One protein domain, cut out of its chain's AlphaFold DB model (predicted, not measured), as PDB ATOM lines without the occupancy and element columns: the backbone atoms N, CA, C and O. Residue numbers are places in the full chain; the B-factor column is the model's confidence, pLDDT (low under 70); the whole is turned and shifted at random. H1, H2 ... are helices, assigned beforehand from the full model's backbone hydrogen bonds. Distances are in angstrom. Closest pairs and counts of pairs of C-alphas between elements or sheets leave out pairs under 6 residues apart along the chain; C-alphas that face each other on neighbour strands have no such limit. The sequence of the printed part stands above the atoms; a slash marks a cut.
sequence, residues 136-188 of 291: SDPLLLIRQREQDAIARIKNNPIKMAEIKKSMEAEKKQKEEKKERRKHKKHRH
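This is residues 136 to 188 of the 291 residues of the protein "Cir_N domain-containing protein" of Hordeum vulgare subsp. vulgare (UniProt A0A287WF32). Two helices meet end to end at a corner and make an open L, with H1 as the shorter arm and the long, straight H2 as the other. Nothing packs on either arm away from the corner. The printed part has 53 residues with two named helices, H1 then H2, and no named strand; its class is all helix. It is extended, with a radius of gyration of the C-alphas of 19.6 A and spans of 64 by 26 by 6 A.

H1, residues 138 to 155, and H2, residues 157 to 188, are joined by a tight link of one residue, Asn 156. They only just touch, and only at the corner by their link, with 3 pairs of C-alphas within 8 A, through residues 153 to 154 of H1 and 159 to 160 of H2 alone. The closest C-alphas are those of Lys 154 and Met 160, 6.0 A apart. Their lines are about perpendicular, at 83 degrees. Every O i to N i+4 pair is within hydrogen-bond range in H1, and 27 of 28 in H2.

H1 begins at C-alpha 138 (208.703, 158.052, 114.107) and is 25.4 A long. H2 runs 47.3 A from C-alpha 157 (193.112, 165.286, 89.129) to C-alpha 188 (158.311, 133.915, 95.817).

The C-alphas of Ser 136 and His 188, the two farthest apart, are 64.4 A apart. Residues 136 to 151 and 164 to 188 stand free. The printed part has no cut. Mean pLDDT of the printed part is 87.3; residues 186 to 188 are under 70.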
ATOM      1  N   SER A 136     211.811 163.923 115.948       86.00
ATOM      2  CA  SER A 136     212.357 162.568 115.919       86.00
ATOM      3  C   SER A 136     211.322 161.503 116.284       86.00
ATOM      4  O   SER A 136     211.698 160.339 116.395       86.00
ATOM      5  N   ASP A 137     210.050 161.866 116.498       87.75
ATOM      6  CA  ASP A 137     208.979 160.890 116.712       87.75
ATOM      7  C   ASP A 137     208.679 160.148 115.392       87.75
ATOM      8  O   ASP A 137     208.173 160.749 114.432       87.75
ATOM      9  N   PRO A 138     208.966 158.834 115.308       87.19
ATOM     10  CA  PRO A 138     208.703 158.052 114.107       87.19
ATOM     11  C   PRO A 138     207.212 158.000 113.748       87.19
ATOM     12  O   PRO A 138     206.878 157.956 112.562       87.19
ATOM     13  N   LEU A 139     206.306 158.036 114.732       88.25
ATOM     14  CA  LEU A 139     204.862 158.003 114.486       88.25
ATOM     15  C   LEU A 139     204.377 159.312 113.865       88.25
ATOM     16  O   LEU A 139     203.572 159.296 112.929       88.25
ATOM     17  N   LEU A 140     204.909 160.442 114.330       90.69
ATOM     18  CA  LEU A 140     204.611 161.755 113.764       90.69
ATOM     19  C   LEU A 140     205.119 161.862 112.319       90.69
ATOM     20  O   LEU A 140     204.379 162.322 111.447       90.69
ATOM     21  N   LEU A 141     206.317 161.342 112.033       87.69
ATOM     22  CA  LEU A 141     206.854 161.256 110.670       87.69
ATOM     23  C   LEU A 141     205.985 160.392 109.747       87.69
ATOM     24  O   LEU A 141     205.744 160.761 108.596       87.69
ATOM     25  N   ILE A 142     205.496 159.247 110.233       88.38
ATOM     26  CA  ILE A 142     204.591 158.378 109.464       88.38
ATOM     27  C   ILE A 142     203.281 159.112 109.163       88.38
ATOM     28  O   ILE A 142     202.849 159.133 108.010       88.38
ATOM     29  N   ARG A 143     202.694 159.779 110.161       93.81
ATOM     30  CA  ARG A 143     201.457 160.551 109.996       93.81
ATOM     31  C   ARG A 143     201.622 161.703 109.005       93.81
ATOM     32  O   ARG A 143     200.736 161.924 108.182       93.81
ATOM     33  N   GLN A 144     202.747 162.419 109.052       92.94
ATOM     34  CA  GLN A 144     203.046 163.486 108.095       92.94
ATOM     35  C   GLN A 144     203.154 162.931 106.669       92.94
ATOM     36  O   GLN A 144     202.514 163.446 105.754       92.94
ATOM     37  N   ARG A 145     203.885 161.823 106.482       93.75
ATOM     38  CA  ARG A 145     203.999 161.148 105.177       93.75
ATOM     39  C   ARG A 145     202.648 160.655 104.658       93.75
ATOM     40  O   ARG A 145     202.388 160.752 103.460       93.75
ATOM     41  N   GLU A 146     201.791 160.139 105.537       89.31
ATOM     42  CA  GLU A 146     200.432 159.714 105.188       89.31
ATOM     43  C   GLU A 146     199.585 160.904 104.712       89.31
ATOM     44  O   GLU A 146     198.955 160.838 103.654       89.31
ATOM     45  N   GLN A 147     199.619 162.022 105.443       95.56
ATOM     46  CA  GLN A 147     198.922 163.249 105.055       95.56
ATOM     47  C   GLN A 147     199.426 163.790 103.713       95.56
ATOM     48  O   GLN A 147     198.607 164.122 102.851       95.56
ATOM     49  N   ASP A 148     200.741 163.801 103.496       93.88
ATOM     50  CA  ASP A 148     201.353 164.215 102.233       93.88
ATOM     51  C   ASP A 148     200.948 163.295 101.078       93.88
ATOM     52  O   ASP A 148     200.648 163.765  99.980       93.88
ATOM     53  N   ALA A 149     200.890 161.980 101.298       91.50
ATOM     54  CA  ALA A 149     200.432 161.024 100.291       91.50
ATOM     55  C   ALA A 149     198.957 161.255  99.927       91.50
ATOM     56  O   ALA A 149     198.611 161.307  98.741       91.50
ATOM     57  N   ILE A 150     198.097 161.469 100.927       88.50
ATOM     58  CA  ILE A 150     196.684 161.809 100.721       88.50
ATOM     59  C   ILE A 150     196.562 163.132  99.957       88.50
ATOM     60  O   ILE A 150     195.775 163.222  99.012       88.50
ATOM     61  N   ALA A 151     197.342 164.150 100.322       93.38
ATOM     62  CA  ALA A 151     197.355 165.438  99.638       93.38
ATOM     63  C   ALA A 151     197.832 165.302  98.184       93.38
ATOM     64  O   ALA A 151     197.191 165.836  97.285       93.38
ATOM     65  N   ARG A 152     198.883 164.517  97.918       91.69
ATOM     66  CA  ARG A 152     199.374 164.225  96.555       91.69
ATOM     67  C   ARG A 152     198.316 163.549  95.693       91.69
ATOM     68  O   ARG A 152     198.185 163.884  94.519       91.69
ATOM     69  N   ILE A 153     197.561 162.606  96.259       84.69
ATOM     70  CA  ILE A 153     196.452 161.959  95.551       84.69
ATOM     71  C   ILE A 153     195.343 162.976  95.285       84.69
ATOM     72  O   ILE A 153     194.898 163.074  94.148       84.69
ATOM     73  N   LYS A 154     194.949 163.771  96.289       91.75
ATOM     74  CA  LYS A 154     193.914 164.812  96.162       91.75
ATOM     75  C   LYS A 154     194.264 165.893  95.139       91.75
ATOM     76  O   LYS A 154     193.391 166.315  94.387       91.75
ATOM     77  N   ASN A 155     195.525 166.307  95.096       92.06
ATOM     78  CA  ASN A 155     196.023 167.325  94.176       92.06
ATOM     79  C   ASN A 155     196.193 166.787  92.749       92.06
ATOM     80  O   ASN A 155     196.246 167.573  91.808       92.06
ATOM     81  N   ASN A 156     196.258 165.465  92.562       91.62
ATOM     82  CA  ASN A 156     196.326 164.851  91.242       91.62
ATOM     83  C   ASN A 156     194.905 164.619  90.680       91.62
ATOM     84  O   ASN A 156     194.196 163.716  91.141       91.62
ATOM     85  N   PRO A 157     194.475 165.375  89.650       88.50
ATOM     86  CA  PRO A 157     193.112 165.286  89.129       88.50
ATOM     87  C   PRO A 157     192.806 163.938  88.462       88.50
ATOM     88  O   PRO A 157     191.658 163.496  88.501       88.50
ATOM     89  N   ILE A 158     193.809 163.261  87.894       91.06
ATOM     90  CA  ILE A 158     193.646 161.956  87.238       91.06
ATOM     91  C   ILE A 158     193.348 160.888  88.292       91.06
ATOM     92  O   ILE A 158     192.316 160.220  88.216       91.06
ATOM     93  N   LYS A 159     194.176 160.806  89.344       79.81
ATOM     94  CA  LYS A 159     193.960 159.862  90.455       79.81
ATOM     95  C   LYS A 159     192.644 160.136  91.185       79.81
ATOM     96  O   LYS A 159     191.911 159.205  91.507       79.81
ATOM     97  N   MET A 160     192.283 161.405  91.392       91.19
ATOM     98  CA  MET A 160     190.979 161.752  91.971       91.19
ATOM     99  C   MET A 160     189.803 161.363  91.078       91.19
ATOM    100  O   MET A 160     188.764 160.947  91.593       91.19
ATOM    101  N   ALA A 161     189.930 161.492  89.756       89.62
ATOM    102  CA  ALA A 161     188.895 161.061  88.823       89.62
ATOM    103  C   ALA A 161     188.739 159.534  88.821       89.62
ATOM    104  O   ALA A 161     187.613 159.040  88.814       89.62
ATOM    105  N   GLU A 162     189.839 158.784  88.877       89.94
ATOM    106  CA  GLU A 162     189.826 157.322  88.994       89.94
ATOM    107  C   GLU A 162     189.149 156.858  90.287       89.94
ATOM    108  O   GLU A 162     188.252 156.017  90.233       89.94
ATOM    109  N   ILE A 163     189.495 157.468  91.427       85.94
ATOM    110  CA  ILE A 163     188.861 157.179  92.723       85.94
ATOM    111  C   ILE A 163     187.361 157.491  92.672       85.94
ATOM    112  O   ILE A 163     186.539 156.691  93.113       85.94
ATOM    113  N   LYS A 164     186.963 158.632  92.093       91.88
ATOM    114  CA  LYS A 164     185.539 158.971  91.933       91.88
ATOM    115  C   LYS A 164     184.804 157.940  91.071       91.88
ATOM    116  O   LYS A 164     183.711 157.516  91.444       91.88
ATOM    117  N   LYS A 165     185.406 157.507  89.957       93.38
ATOM    118  CA  LYS A 165     184.830 156.493  89.056       93.38
ATOM    119  C   LYS A 165     184.680 155.134  89.741       93.38
ATOM    120  O   LYS A 165     183.624 154.516  89.616       93.38
ATOM    121  N   SER A 166     185.692 154.677  90.480       89.62
ATOM    122  CA  SER A 166     185.628 153.394  91.191       89.62
ATOM    123  C   SER A 166     184.588 153.417  92.315       89.62
ATOM    124  O   SER A 166     183.786 152.489  92.422       89.62
ATOM    125  N   MET A 167     184.504 154.514  93.077       93.25
ATOM    126  CA  MET A 167     183.470 154.703  94.104       93.25
ATOM    127  C   MET A 167     182.053 154.728  93.515       93.25
ATOM    128  O   MET A 167     181.114 154.203  94.119       93.25
ATOM    129  N   GLU A 168     181.863 155.346  92.347       92.06
ATOM    130  CA  GLU A 168     180.564 155.352  91.668       92.06
ATOM    131  C   GLU A 168     180.192 153.955  91.148       92.06
ATOM    132  O   GLU A 168     179.047 153.522  91.305       92.06
ATOM    133  N   ALA A 169     181.160 153.218  90.596       91.12
ATOM    134  CA  ALA A 169     180.961 151.838  90.165       91.12
ATOM    135  C   ALA A 169     180.568 150.924  91.339       91.12
ATOM    136  O   ALA A 169     179.623 150.143  91.216       91.12
ATOM    137  N   GLU A 170     181.217 151.060  92.500       90.12
ATOM    138  CA  GLU A 170     180.884 150.283  93.700       90.12
ATOM    139  C   GLU A 170     179.458 150.585  94.200       90.12
ATOM    140  O   GLU A 170     178.695 149.670  94.530       90.12
ATOM    141  N   LYS A 171     179.051 151.863  94.192       91.94
ATOM    142  CA  LYS A 171     177.675 152.264  94.534       91.94
ATOM    143  C   LYS A 171     176.654 151.642  93.583       91.94
ATOM    144  O   LYS A 171     175.685 151.052  94.064       91.94
ATOM    145  N   LYS A 172     176.894 151.700  92.267       91.06
ATOM    146  CA  LYS A 172     176.015 151.083  91.255       91.06
ATOM    147  C   LYS A 172     175.897 149.571  91.460       91.06
ATOM    148  O   LYS A 172     174.784 149.054  91.518       91.06
ATOM    149  N   GLN A 173     177.010 148.872  91.698       89.50
ATOM    150  CA  GLN A 173     176.987 147.432  91.997       89.50
ATOM    151  C   GLN A 173     176.208 147.109  93.284       89.50
ATOM    152  O   GLN A 173     175.488 146.106  93.363       89.50
ATOM    153  N   LYS A 174     176.318 147.955  94.317       91.19
ATOM    154  CA  LYS A 174     175.577 147.787  95.576       91.19
ATOM    155  C   LYS A 174     174.072 147.999  95.391       91.19
ATOM    156  O   LYS A 174     173.283 147.251  95.983       91.19
ATOM    157  N   GLU A 175     173.671 148.979  94.585       91.12
ATOM    158  CA  GLU A 175     172.267 149.222  94.241       91.12
ATOM    159  C   GLU A 175     171.678 148.084  93.407       91.12
ATOM    160  O   GLU A 175     170.652 147.527  93.806       91.12
ATOM    161  N   GLU A 176     172.372 147.640  92.358       90.75
ATOM    162  CA  GLU A 176     171.954 146.505  91.524       90.75
ATOM    163  C   GLU A 176     171.785 145.228  92.370       90.75
ATOM    164  O   GLU A 176     170.777 144.515  92.291       90.75
ATOM    165  N   LYS A 177     172.722 144.961  93.294       90.69
ATOM    166  CA  LYS A 177     172.619 143.835  94.241       90.69
ATOM    167  C   LYS A 177     171.390 143.957  95.151       90.69
ATOM    168  O   LYS A 177     170.772 142.936  95.483       90.69
ATOM    169  N   LYS A 178     171.024 145.172  95.576       89.88
ATOM    170  CA  LYS A 178     169.834 145.435  96.407       89.88
ATOM    171  C   LYS A 178     168.545 145.270  95.599       89.88
ATOM    172  O   LYS A 178     167.603 144.653  96.100       89.88
ATOM    173  N   GLU A 179     168.507 145.755  94.363       87.88
ATOM    174  CA  GLU A 179     167.378 145.604  93.444       87.88
ATOM    175  C   GLU A 179     167.129 144.130  93.094       87.88
ATOM    176  O   GLU A 179     166.019 143.617  93.277       87.88
ATOM    177  N   ARG A 180     168.182 143.386  92.740       85.38
ATOM    178  CA  ARG A 180     168.102 141.943  92.470       85.38
ATOM    179  C   ARG A 180     167.569 141.152  93.671       85.38
ATOM    180  O   ARG A 180     166.790 140.210  93.502       85.38
ATOM    181  N   ARG A 181     167.936 141.546  94.901       84.81
ATOM    182  CA  ARG A 181     167.371 140.973  96.141       84.81
ATOM    183  C   ARG A 181     165.871 141.270  96.284       84.81
ATOM    184  O   ARG A 181     165.126 140.361  96.655       84.81
ATOM    185  N   LYS A 182     165.416 142.489  95.962       82.94
ATOM    186  CA  LYS A 182     163.985 142.856  95.983       82.94
ATOM    187  C   LYS A 182     163.180 142.049  94.959       82.94
ATOM    188  O   LYS A 182     162.196 141.413  95.341       82.94
ATOM    189  N   HIS A 183     163.630 141.974  93.703       74.25
ATOM    190  CA  HIS A 183     162.944 141.202  92.654       74.25
ATOM    191  C   HIS A 183     162.803 139.713  93.004       74.25
ATOM    192  O   HIS A 183     161.748 139.116  92.773       74.25
ATOM    193  N   LYS A 184     163.823 139.109  93.634       75.56
ATOM    194  CA  LYS A 184     163.750 137.712  94.090       75.56
ATOM    195  C   LYS A 184     162.676 137.507  95.166       75.56
ATOM    196  O   LYS A 184     161.977 136.497  95.130       75.56
ATOM    197  N   LYS A 185     162.494 138.467  96.084       72.81
ATOM    198  CA  LYS A 185     161.472 138.391  97.144       72.81
ATOM    199  C   LYS A 185     160.050 138.444  96.573       72.81
ATOM    200  O   LYS A 185     159.221 137.618  96.943       72.81
ATOM    201  N   HIS A 186     159.778 139.335  95.617       62.97
ATOM    202  CA  HIS A 186     158.450 139.439  94.993       62.97
ATOM    203  C   HIS A 186     158.063 138.193  94.178       62.97
ATOM    204  O   HIS A 186     156.891 137.811  94.152       62.97
ATOM    205  N   ARG A 187     159.037 137.493  93.576       59.72
ATOM    206  CA  ARG A 187     158.777 136.275  92.789       59.72
ATOM    207  C   ARG A 187     158.298 135.091  93.643       59.72
ATOM    208  O   ARG A 187     157.474 134.316  93.171       59.72
ATOM    209  N   HIS A 188     158.740 134.985  94.901       58.38
ATOM    210  CA  HIS A 188     158.311 133.915  95.817       58.38
ATOM    211  C   HIS A 188     156.892 134.102  96.383       58.38
ATOM    212  O   HIS A 188     156.260 133.118  96.761       58.38
TER     213      HIS A 188